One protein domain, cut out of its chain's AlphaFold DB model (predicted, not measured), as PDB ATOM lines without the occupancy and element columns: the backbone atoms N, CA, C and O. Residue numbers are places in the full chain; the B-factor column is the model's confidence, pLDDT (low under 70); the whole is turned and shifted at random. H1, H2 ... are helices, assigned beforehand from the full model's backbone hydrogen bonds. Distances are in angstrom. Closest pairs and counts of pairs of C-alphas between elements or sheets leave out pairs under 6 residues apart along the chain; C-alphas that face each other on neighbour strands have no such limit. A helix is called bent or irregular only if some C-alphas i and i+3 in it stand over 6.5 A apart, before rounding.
ATOM      1  N   ASN A  23     197.640 233.756 134.000       85.31
ATOM      2  CA  ASN A  23     198.944 233.593 133.371       85.31
ATOM      3  C   ASN A  23     198.959 232.371 132.448       85.31
ATOM      4  O   ASN A  23     199.540 232.455 131.372       85.31
ATOM      5  N   GLU A  24     198.253 231.298 132.805       87.06
ATOM      6  CA  GLU A  24     198.127 230.080 131.999       87.06
ATOM      7  C   GLU A  24     197.453 230.379 130.657       87.06
ATOM      8  O   GLU A  24     198.005 230.064 129.606       87.06
ATOM      9  N   TYR A  25     196.322 231.097 130.662       87.06
ATOM     10  CA  TYR A  25     195.647 231.483 129.420       87.06
ATOM     11  C   TYR A  25     196.541 232.362 128.528       87.06
ATOM     12  O   TYR A  25     196.612 232.186 127.307       87.06
ATOM     13  N   LYS A  26     197.256 233.322 129.130       89.25
ATOM     14  CA  LYS A  26     198.184 234.197 128.396       89.25
ATOM     15  C   LYS A  26     199.346 233.411 127.795       89.25
ATOM     16  O   LYS A  26     199.703 233.676 126.648       89.25
ATOM     17  N   ILE A  27     199.915 232.471 128.547       92.56
ATOM     18  CA  ILE A  27     200.990 231.589 128.090       92.56
ATOM     19  C   ILE A  27     200.486 230.716 126.940       92.56
ATOM     20  O   ILE A  27     201.099 230.745 125.873       92.56
ATOM     21  N   ASN A  28     199.334 230.056 127.087       92.62
ATOM     22  CA  ASN A  28     198.737 229.250 126.023       92.62
ATOM     23  C   ASN A  28     198.547 230.071 124.734       92.62
ATOM     24  O   ASN A  28     199.010 229.689 123.664       92.62
ATOM     25  N   SER A  29     197.981 231.281 124.832       91.00
ATOM     26  CA  SER A  29     197.803 232.151 123.660       91.00
ATOM     27  C   SER A  29     199.129 232.575 123.005       91.00
ATOM     28  O   SER A  29     199.178 232.815 121.795       91.00
ATOM     29  N   LYS A  30     200.217 232.711 123.773       93.31
ATOM     30  CA  LYS A  30     201.558 233.003 123.231       93.31
ATOM     31  C   LYS A  30     202.139 231.783 122.523       93.31
ATOM     32  O   LYS A  30     202.655 231.936 121.420       93.31
ATOM     33  N   VAL A  31     202.003 230.603 123.125       93.88
ATOM     34  CA  VAL A  31     202.405 229.309 122.558       93.88
ATOM     35  C   VAL A  31     201.672 229.048 121.246       93.88
ATOM     36  O   VAL A  31     202.324 228.763 120.250       93.88
ATOM     37  N   GLU A  32     200.351 229.225 121.188       93.19
ATOM     38  CA  GLU A  32     199.568 229.058 119.953       93.19
ATOM     39  C   GLU A  32     200.045 229.982 118.827       93.19
ATOM     40  O   GLU A  32     200.054 229.607 117.655       93.19
ATOM     41  N   LYS A  33     200.448 231.214 119.163       93.69
ATOM     42  CA  LYS A  33     200.977 232.160 118.174       93.69
ATOM     43  C   LYS A  33     202.386 231.779 117.729       93.69
ATOM     44  O   LYS A  33     202.644 231.842 116.532       93.69
ATOM     45  N   LEU A  34     203.256 231.368 118.653       93.69
ATOM     46  CA  LEU A  34     204.588 230.840 118.339       93.69
ATOM     47  C   LEU A  34     204.509 229.592 117.461       93.69
ATOM     48  O   LEU A  34     205.267 229.473 116.506       93.69
ATOM     49  N   ALA A  35     203.560 228.699 117.740       93.06
ATOM     50  CA  ALA A  35     203.383 227.437 117.033       93.06
ATOM     51  C   ALA A  35     203.053 227.598 115.541       93.06
ATOM     52  O   ALA A  35     203.183 226.644 114.780       93.06
ATOM     53  N   LYS A  36     202.656 228.801 115.105       93.38
ATOM     54  CA  LYS A  36     202.481 229.114 113.679       93.38
ATOM     55  C   LYS A  36     203.801 229.074 112.915       93.38
ATOM     56  O   LYS A  36     203.818 228.607 111.782       93.38
ATOM     57  N   ASP A  37     204.873 229.548 113.547       93.88
ATOM     58  CA  ASP A  37     206.215 229.602 112.964       93.88
ATOM     59  C   ASP A  37     207.121 228.469 113.489       93.88
ATOM     60  O   ASP A  37     208.058 228.074 112.802       93.88
ATOM     61  N   TYR A  38     206.812 227.921 114.673       93.69
ATOM     62  CA  TYR A  38     207.563 226.860 115.361       93.69
ATOM     63  C   TYR A  38     206.624 225.737 115.850       93.69
ATOM     64  O   TYR A  38     206.311 225.668 117.045       93.69
ATOM     65  N   PRO A  39     206.110 224.867 114.958       93.94
ATOM     66  CA  PRO A  39     205.095 223.860 115.297       93.94
ATOM     67  C   PRO A  39     205.472 222.926 116.457       93.94
ATOM     68  O   PRO A  39     204.604 222.485 117.214       93.94
ATOM     69  N   GLU A  40     206.763 222.655 116.646       92.19
ATOM     70  CA  GLU A  40     207.303 221.848 117.740       92.19
ATOM     71  C   GLU A  40     206.942 222.398 119.125       92.19
ATOM     72  O   GLU A  40     206.756 221.630 120.070       92.19
ATOM     73  N   VAL A  41     206.758 223.715 119.248       93.38
ATOM     74  CA  VAL A  41     206.378 224.371 120.503       93.38
ATOM     75  C   VAL A  41     205.009 223.893 120.984       93.38
ATOM     76  O   VAL A  41     204.818 223.716 122.185       93.38
ATOM     77  N   SER A  42     204.073 223.615 120.072       93.19
ATOM     78  CA  SER A  42     202.760 223.067 120.438       93.19
ATOM     79  C   SER A  42     202.877 221.650 121.002       93.19
ATOM     80  O   SER A  42     202.219 221.325 121.989       93.19
ATOM     81  N   ILE A  43     203.767 220.829 120.435       93.12
ATOM     82  CA  ILE A  43     204.026 219.460 120.904       93.12
ATOM     83  C   ILE A  43     204.628 219.499 122.311       93.12
ATOM     84  O   ILE A  43     204.159 218.818 123.224       93.12
ATOM     85  N   TYR A  44     205.647 220.338 122.492       93.19
ATOM     86  CA  TYR A  44     206.296 220.557 123.776       93.19
ATOM     87  C   TYR A  44     205.330 221.065 124.837       93.19
ATOM     88  O   TYR A  44     205.320 220.544 125.951       93.19
ATOM     89  N   TYR A  45     204.490 222.036 124.485       93.31
ATOM     90  CA  TYR A  45     203.501 222.565 125.406       93.31
ATOM     91  C   TYR A  45     202.448 221.525 125.770       93.31
ATOM     92  O   TYR A  45     202.195 221.341 126.950       93.31
ATOM     93  N   GLY A  46     201.918 220.759 124.814       91.44
ATOM     94  CA  GLY A  46     200.959 219.692 125.113       91.44
ATOM     95  C   GLY A  46     201.519 218.607 126.042       91.44
ATOM     96  O   GLY A  46     200.808 218.115 126.915       91.44
ATOM     97  N   LYS A  47     202.803 218.249 125.895       93.50
ATOM     98  CA  LYS A  47     203.457 217.211 126.714       93.50
ATOM     99  C   LYS A  47     203.915 217.722 128.088       93.50
ATOM    100  O   LYS A  47     203.857 216.976 129.062       93.50
ATOM    101  N   TYR A  48     204.364 218.975 128.173       94.25
ATOM    102  CA  TYR A  48     205.010 219.549 129.360       94.25
ATOM    103  C   TYR A  48     204.311 220.810 129.886       94.25
ATOM    104  O   TYR A  48     204.945 221.640 130.538       94.25
ATOM    105  N   GLN A  49     203.005 220.951 129.637       91.44
ATOM    106  CA  GLN A  49     202.222 222.156 129.935       91.44
ATOM    107  C   GLN A  49     202.440 222.659 131.363       91.44
ATOM    108  O   GLN A  49     202.889 223.783 131.580       91.44
ATOM    109  N   THR A  50     202.194 221.792 132.346       90.06
ATOM    110  CA  THR A  50     202.311 222.142 133.766       90.06
ATOM    111  C   THR A  50     203.730 222.554 134.150       90.06
ATOM    112  O   THR A  50     203.899 223.399 135.023       90.06
ATOM    113  N   PHE A  51     204.755 221.976 133.519       92.69
ATOM    114  CA  PHE A  51     206.141 222.372 133.760       92.69
ATOM    115  C   PHE A  51     206.422 223.763 133.188       92.69
ATOM    116  O   PHE A  51     206.963 224.606 133.894       92.69
ATOM    117  N   ILE A  52     206.006 224.028 131.947       92.69
ATOM    118  CA  ILE A  52     206.218 225.321 131.282       92.69
ATOM    119  C   ILE A  52     205.486 226.449 132.019       92.69
ATOM    120  O   ILE A  52     206.033 227.537 132.179       92.69
ATOM    121  N   GLU A  53     204.270 226.190 132.498       91.44
ATOM    122  CA  GLU A  53     203.469 227.172 133.236       91.44
ATOM    123  C   GLU A  53     204.000 227.436 134.653       91.44
ATOM    124  O   GLU A  53     203.853 228.547 135.158       91.44
ATOM    125  N   LYS A  54     204.626 226.441 135.299       90.69
ATOM    126  CA  LYS A  54     205.139 226.562 136.675       90.69
ATOM    127  C   LYS A  54     206.616 226.939 136.767       90.69
ATOM    128  O   LYS A  54     207.035 227.450 137.806       90.69
ATOM    129  N   ASP A  55     207.418 226.693 135.733       92.69
ATOM    130  CA  ASP A  55     208.807 227.154 135.688       92.69
ATOM    131  C   ASP A  55     208.814 228.682 135.567       92.69
ATOM    132  O   ASP A  55     208.313 229.269 134.606       92.69
ATOM    133  N   LYS A  56     209.349 229.347 136.595       91.25
ATOM    134  CA  LYS A  56     209.320 230.810 136.714       91.25
ATOM    135  C   LYS A  56     209.995 231.508 135.531       91.25
ATOM    136  O   LYS A  56     209.516 232.531 135.064       91.25
ATOM    137  N   GLU A  57     211.107 230.966 135.053       92.62
ATOM    138  CA  GLU A  57     211.885 231.574 133.974       92.62
ATOM    139  C   GLU A  57     211.153 231.450 132.632       92.62
ATOM    140  O   GLU A  57     210.989 232.441 131.923       92.62
ATOM    141  N   LEU A  58     210.653 230.252 132.315       92.69
ATOM    142  CA  LEU A  58     209.877 229.979 131.104       92.69
ATOM    143  C   LEU A  58     208.556 230.742 131.075       92.69
ATOM    144  O   LEU A  58     208.237 231.375 130.067       92.69
ATOM    145  N   SER A  59     207.802 230.709 132.173       92.62
ATOM    146  CA  SER A  59     206.529 231.423 132.274       92.62
ATOM    147  C   SER A  59     206.724 232.932 132.113       92.62
ATOM    148  O   SER A  59     206.018 233.556 131.321       92.62
ATOM    149  N   GLU A  60     207.722 233.533 132.770       94.25
ATOM    150  CA  GLU A  60     208.027 234.957 132.603       94.25
ATOM    151  C   GLU A  60     208.496 235.294 131.181       94.25
ATOM    152  O   GLU A  60     208.054 236.303 130.621       94.25
ATOM    153  N   ALA A  61     209.342 234.456 130.571       93.62
ATOM    154  CA  ALA A  61     209.797 234.646 129.195       93.62
ATOM    155  C   ALA A  61     208.623 234.610 128.202       93.62
ATOM    156  O   ALA A  61     208.497 235.498 127.358       93.62
ATOM    157  N   LEU A  62     207.708 233.648 128.348       93.94
ATOM    158  CA  LEU A  62     206.505 233.527 127.517       93.94
ATOM    159  C   LEU A  62     205.529 234.692 127.721       93.94
ATOM    160  O   LEU A  62     204.944 235.190 126.756       93.94
ATOM    161  N   LEU A  63     205.371 235.177 128.954       92.88
ATOM    162  CA  LEU A  63     204.514 236.328 129.242       92.88
ATOM    163  C   LEU A  63     205.064 237.624 128.627       92.88
ATOM    164  O   LEU A  63     204.288 238.422 128.090       92.88
ATOM    165  N   ARG A  64     206.388 237.822 128.660       93.44
ATOM    166  CA  ARG A  64     207.062 239.013 128.109       93.44
ATOM    167  C   ARG A  64     207.284 238.955 126.598       93.44
ATOM    168  O   ARG A  64     207.433 240.007 125.986       93.44
ATOM    169  N   LEU A  65     207.258 237.765 126.003       93.06
ATOM    170  CA  LEU A  65     207.528 237.528 124.586       93.06
ATOM    171  C   LEU A  65     206.766 238.482 123.661       93.06
ATOM    172  O   LEU A  65     205.533 238.475 123.630       93.06
ATOM    173  N   ASN A  66     207.463 239.215 122.802       91.69
ATOM    174  CA  ASN A  66     206.830 239.862 121.664       91.69
ATOM    175  C   ASN A  66     206.828 238.920 120.449       91.69
ATOM    176  O   ASN A  66     207.811 238.831 119.731       91.69
ATOM    177  N   VAL A  67     205.701 238.254 120.169       88.81
ATOM    178  CA  VAL A  67     205.608 237.257 119.075       88.81
ATOM    179  C   VAL A  67     205.842 237.863 117.679       88.81
ATOM    180  O   VAL A  67     206.098 237.148 116.720       88.81
ATOM    181  N   LYS A  68     205.749 239.193 117.530       89.75
ATOM    182  CA  LYS A  68     206.082 239.865 116.263       89.75
ATOM    183  C   LYS A  68     207.590 240.005 116.053       89.75
ATOM    184  O   LYS A  68     208.022 240.196 114.918       89.75
ATOM    185  N   ASP A  69     208.365 239.956 117.131       93.12
ATOM    186  CA  ASP A  69     209.816 239.995 117.077       93.12
ATOM    187  C   ASP A  69     210.355 238.572 116.893       93.12
ATOM    188  O   ASP A  69     210.148 237.675 117.717       93.12
ATOM    189  N   ARG A  70     211.041 238.357 115.768       89.56
ATOM    190  CA  ARG A  70     211.618 237.056 115.425       89.56
ATOM    191  C   ARG A  70     212.778 236.677 116.339       89.56
ATOM    192  O   ARG A  70     212.962 235.487 116.577       89.56
ATOM    193  N   VAL A  71     213.551 237.651 116.824       89.88
ATOM    194  CA  VAL A  71     214.701 237.399 117.702       89.88
ATOM    195  C   VAL A  71     214.204 236.916 119.059       89.88
ATOM    196  O   VAL A  71     214.623 235.852 119.510       89.88
ATOM    197  N   ASP A  72     213.234 237.624 119.643       90.81
ATOM    198  CA  ASP A  72     212.602 237.213 120.902       90.81
ATOM    199  C   ASP A  72     211.919 235.848 120.771       90.81
ATOM    200  O   ASP A  72     212.059 234.987 121.639       90.81
ATOM    201  N   SER A  73     211.197 235.628 119.668       92.62
ATOM    202  CA  SER A  73     210.509 234.358 119.422       92.62
ATOM    203  C   SER A  73     211.486 233.192 119.367       92.62
ATOM    204  O   SER A  73     211.273 232.186 120.039       92.62
ATOM    205  N   LYS A  74     212.593 233.343 118.631       94.06
ATOM    206  CA  LYS A  74     213.628 232.313 118.543       94.06
ATOM    207  C   LYS A  74     214.282 232.044 119.902       94.06
ATOM    208  O   LYS A  74     214.433 230.883 120.269       94.06
ATOM    209  N   TYR A  75     214.598 233.090 120.666       94.75
ATOM    210  CA  TYR A  75     215.161 232.948 122.012       94.75
ATOM    211  C   TYR A  75     214.248 232.125 122.935       94.75
ATOM    212  O   TYR A  75     214.702 231.199 123.606       94.75
ATOM    213  N   VAL A  76     212.945 232.425 122.948       94.31
ATOM    214  CA  VAL A  76     211.985 231.694 123.787       94.31
ATOM    215  C   VAL A  76     211.837 230.239 123.337       94.31
ATOM    216  O   VAL A  76     211.759 229.349 124.182       94.31
ATOM    217  N   VAL A  77     211.844 229.972 122.030       95.06
ATOM    218  CA  VAL A  77     211.801 228.603 121.487       95.06
ATOM    219  C   VAL A  77     213.027 227.800 121.926       95.06
ATOM    220  O   VAL A  77     212.881 226.682 122.423       95.06
ATOM    221  N   GLU A  78     214.225 228.375 121.812       95.38
ATOM    222  CA  GLU A  78     215.472 227.737 122.249       95.38
ATOM    223  C   GLU A  78     215.469 227.468 123.762       95.38
ATOM    224  O   GLU A  78     215.888 226.397 124.206       95.38
ATOM    225  N   LEU A  79     214.933 228.396 124.564       95.12
ATOM    226  CA  LEU A  79     214.777 228.215 126.008       95.12
ATOM    227  C   LEU A  79     213.847 227.035 126.343       95.12
ATOM    228  O   LEU A  79     214.191 226.211 127.195       95.12
ATOM    229  N   ILE A  80     212.703 226.927 125.655       94.38
ATOM    230  CA  ILE A  80     211.763 225.800 125.791       94.38
ATOM    231  C   ILE A  80     212.468 224.485 125.455       94.38
ATOM    232  O   ILE A  80     212.462 223.556 126.266       94.38
ATOM    233  N   GLN A  81     213.127 224.421 124.296       94.19
ATOM    234  CA  GLN A  81     213.835 223.227 123.835       94.19
ATOM    235  C   GLN A  81     214.942 222.806 124.805       94.19
ATOM    236  O   GLN A  81     215.037 221.628 125.156       94.19
ATOM    237  N   MET A  82     215.753 223.750 125.289       94.62
ATOM    238  CA  MET A  82     216.829 223.472 126.241       94.62
ATOM    239  C   MET A  82     216.285 222.900 127.555       94.62
ATOM    240  O   MET A  82     216.811 221.909 128.064       94.62
ATOM    241  N   LYS A  83     215.244 223.516 128.124       93.81
ATOM    242  CA  LYS A  83     214.651 223.080 129.397       93.81
ATOM    243  C   LYS A  83     214.007 221.701 129.276       93.81
ATOM    244  O   LYS A  83     214.193 220.875 130.164       93.81
ATOM    245  N   ILE A  84     213.322 221.429 128.168       92.38
ATOM    246  CA  ILE A  84     212.708 220.121 127.907       92.38
ATOM    247  C   ILE A  84     213.762 219.048 127.662       92.38
ATOM    248  O   ILE A  84     213.672 217.974 128.242       92.38
ATOM    249  N   SER A  85     214.804 219.351 126.889       91.00
ATOM    250  CA  SER A  85     215.903 218.406 126.663       91.00
ATOM    251  C   SER A  85     216.563 217.996 127.983       91.00
ATOM    252  O   SER A  85     216.923 216.840 128.162       91.00
ATOM    253  N   ARG A  86     216.685 218.922 128.946       89.50
ATOM    254  CA  ARG A  86     217.179 218.598 130.295       89.50
ATOM    255  C   ARG A  86     216.227 217.702 131.084       89.50
ATOM    256  O   ARG A  86     216.714 216.914 131.880       89.50
ATOM    257  N   LEU A  87     214.913 217.824 130.891       87.31
ATOM    258  CA  LEU A  87     213.931 216.942 131.529       87.31
ATOM    259  C   LEU A  87     213.955 215.531 130.940       87.31
ATOM    260  O   LEU A  87     213.777 214.579 131.680       87.31
ATOM    261  N   GLU A  88     214.174 215.395 129.632       84.31
ATOM    262  CA  GLU A  88     214.206 214.086 128.957       84.31
ATOM    263  C   GLU A  88     215.512 213.307 129.191       84.31
ATOM    264  O   GLU A  88     215.575 212.114 128.905       84.31
ATOM    265  N   LEU A  89     216.551 213.970 129.708       75.50
ATOM    266  CA  LEU A  89     217.827 213.356 130.093       75.50
ATOM    267  C   LEU A  89     217.852 212.840 131.544       75.50
ATOM    268  O   LEU A  89     218.858 212.251 131.947       75.50
ATOM    269  N   VAL A  90     216.792 213.088 132.321       55.66
ATOM    270  CA  VAL A  90     216.621 212.658 133.721       55.66
ATOM    271  C   VAL A  90     215.637 211.497 133.778       55.66
ATOM    272  O   VAL A  90     215.933 210.536 134.521       55.66
TER     273      VAL A  90
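This is residues 23 to 90 of the 90 residues of an uncharacterized protein of Viridibacillus sp. OK051 (UniProt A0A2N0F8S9). Two helical hairpins cross each other in two layers: the long helix H4 with the shorter H3 alongside it in one layer, and H1 beside H2 in the other, crossing the first pair at steep angles. H4 makes the long axis of the whole. The printed part has 68 residues with four named helices in the order H1, H2, H3, H4 and no named strand, and its class is all helix. It is compact, with a radius of gyration of the C-alphas of 10.7 A, and elongated in outline, spanning 34 by 21 by 18 A.

H4, the longest helix, covers residues 70 to 88 and measures 26.8 A from C-alpha 70 at (211.618, 237.056, 115.425) to C-alpha 88 at (214.206, 214.086, 128.957). H3, before it in the chain, covers residues 56 to 64. H2 covers residues 40 to 54 and measures 19.6 A; it is irregular, with C-alphas 47 and 50 8.7 A apart. H1 covers residues 23 to 34 and measures 16.3 A, beginning at C-alpha 23 at (198.944, 233.593, 133.371).

H3 and H4 form a helical hairpin, at a shallow tilt of 23 degrees, opposite ways. H4 touches H3 with residues 76 to 80 alone, and their closest C-alphas are those of Ala 61 and Val 76, 6.5 A apart. H4 touches H2 with residues 77 to 84 alone; the closest C-alphas, of Val 41 and Val 77, are 6.9 A apart, and the two lines are about perpendicular at 73 degrees, only just beyond steep. H1 and H2 form the other helical hairpin, at a shallow tilt of 18 degrees, opposite ways, with the C-alphas of Glu 24 and Glu 53 closest at 6.2 A. H1 touches H3 at a steep tilt of 65 degrees, the closest C-alphas being those of Ile 27 and Leu 62, 5.9 A apart. H2 and H3 touch only at the corner, and only just, with 3 pairs of C-alphas within 8 A; H2 does so with residues 52 to 53 alone, and the C-alphas of Glu 53 and Ser 59 are closest at 5.3 A. H1 and H4 are close but not clearly touching, with the C-alphas of Leu 34 and Ser 73 closest at 7.0 A. In H1, H3 and H4 every O i to N i+4 pair is within hydrogen-bond range; in H2 it is 9 of 11.

The two C-alphas farthest apart, those of Lys 68 and Val 90, are 34.0 A apart. The printed part has no cut, and the links from H1 to H2, H2 to H3 and H3 to H4 are tight. The mean pLDDT of the printed part is 91.4; residue 90, the chain's last, is the one printed residue under 70.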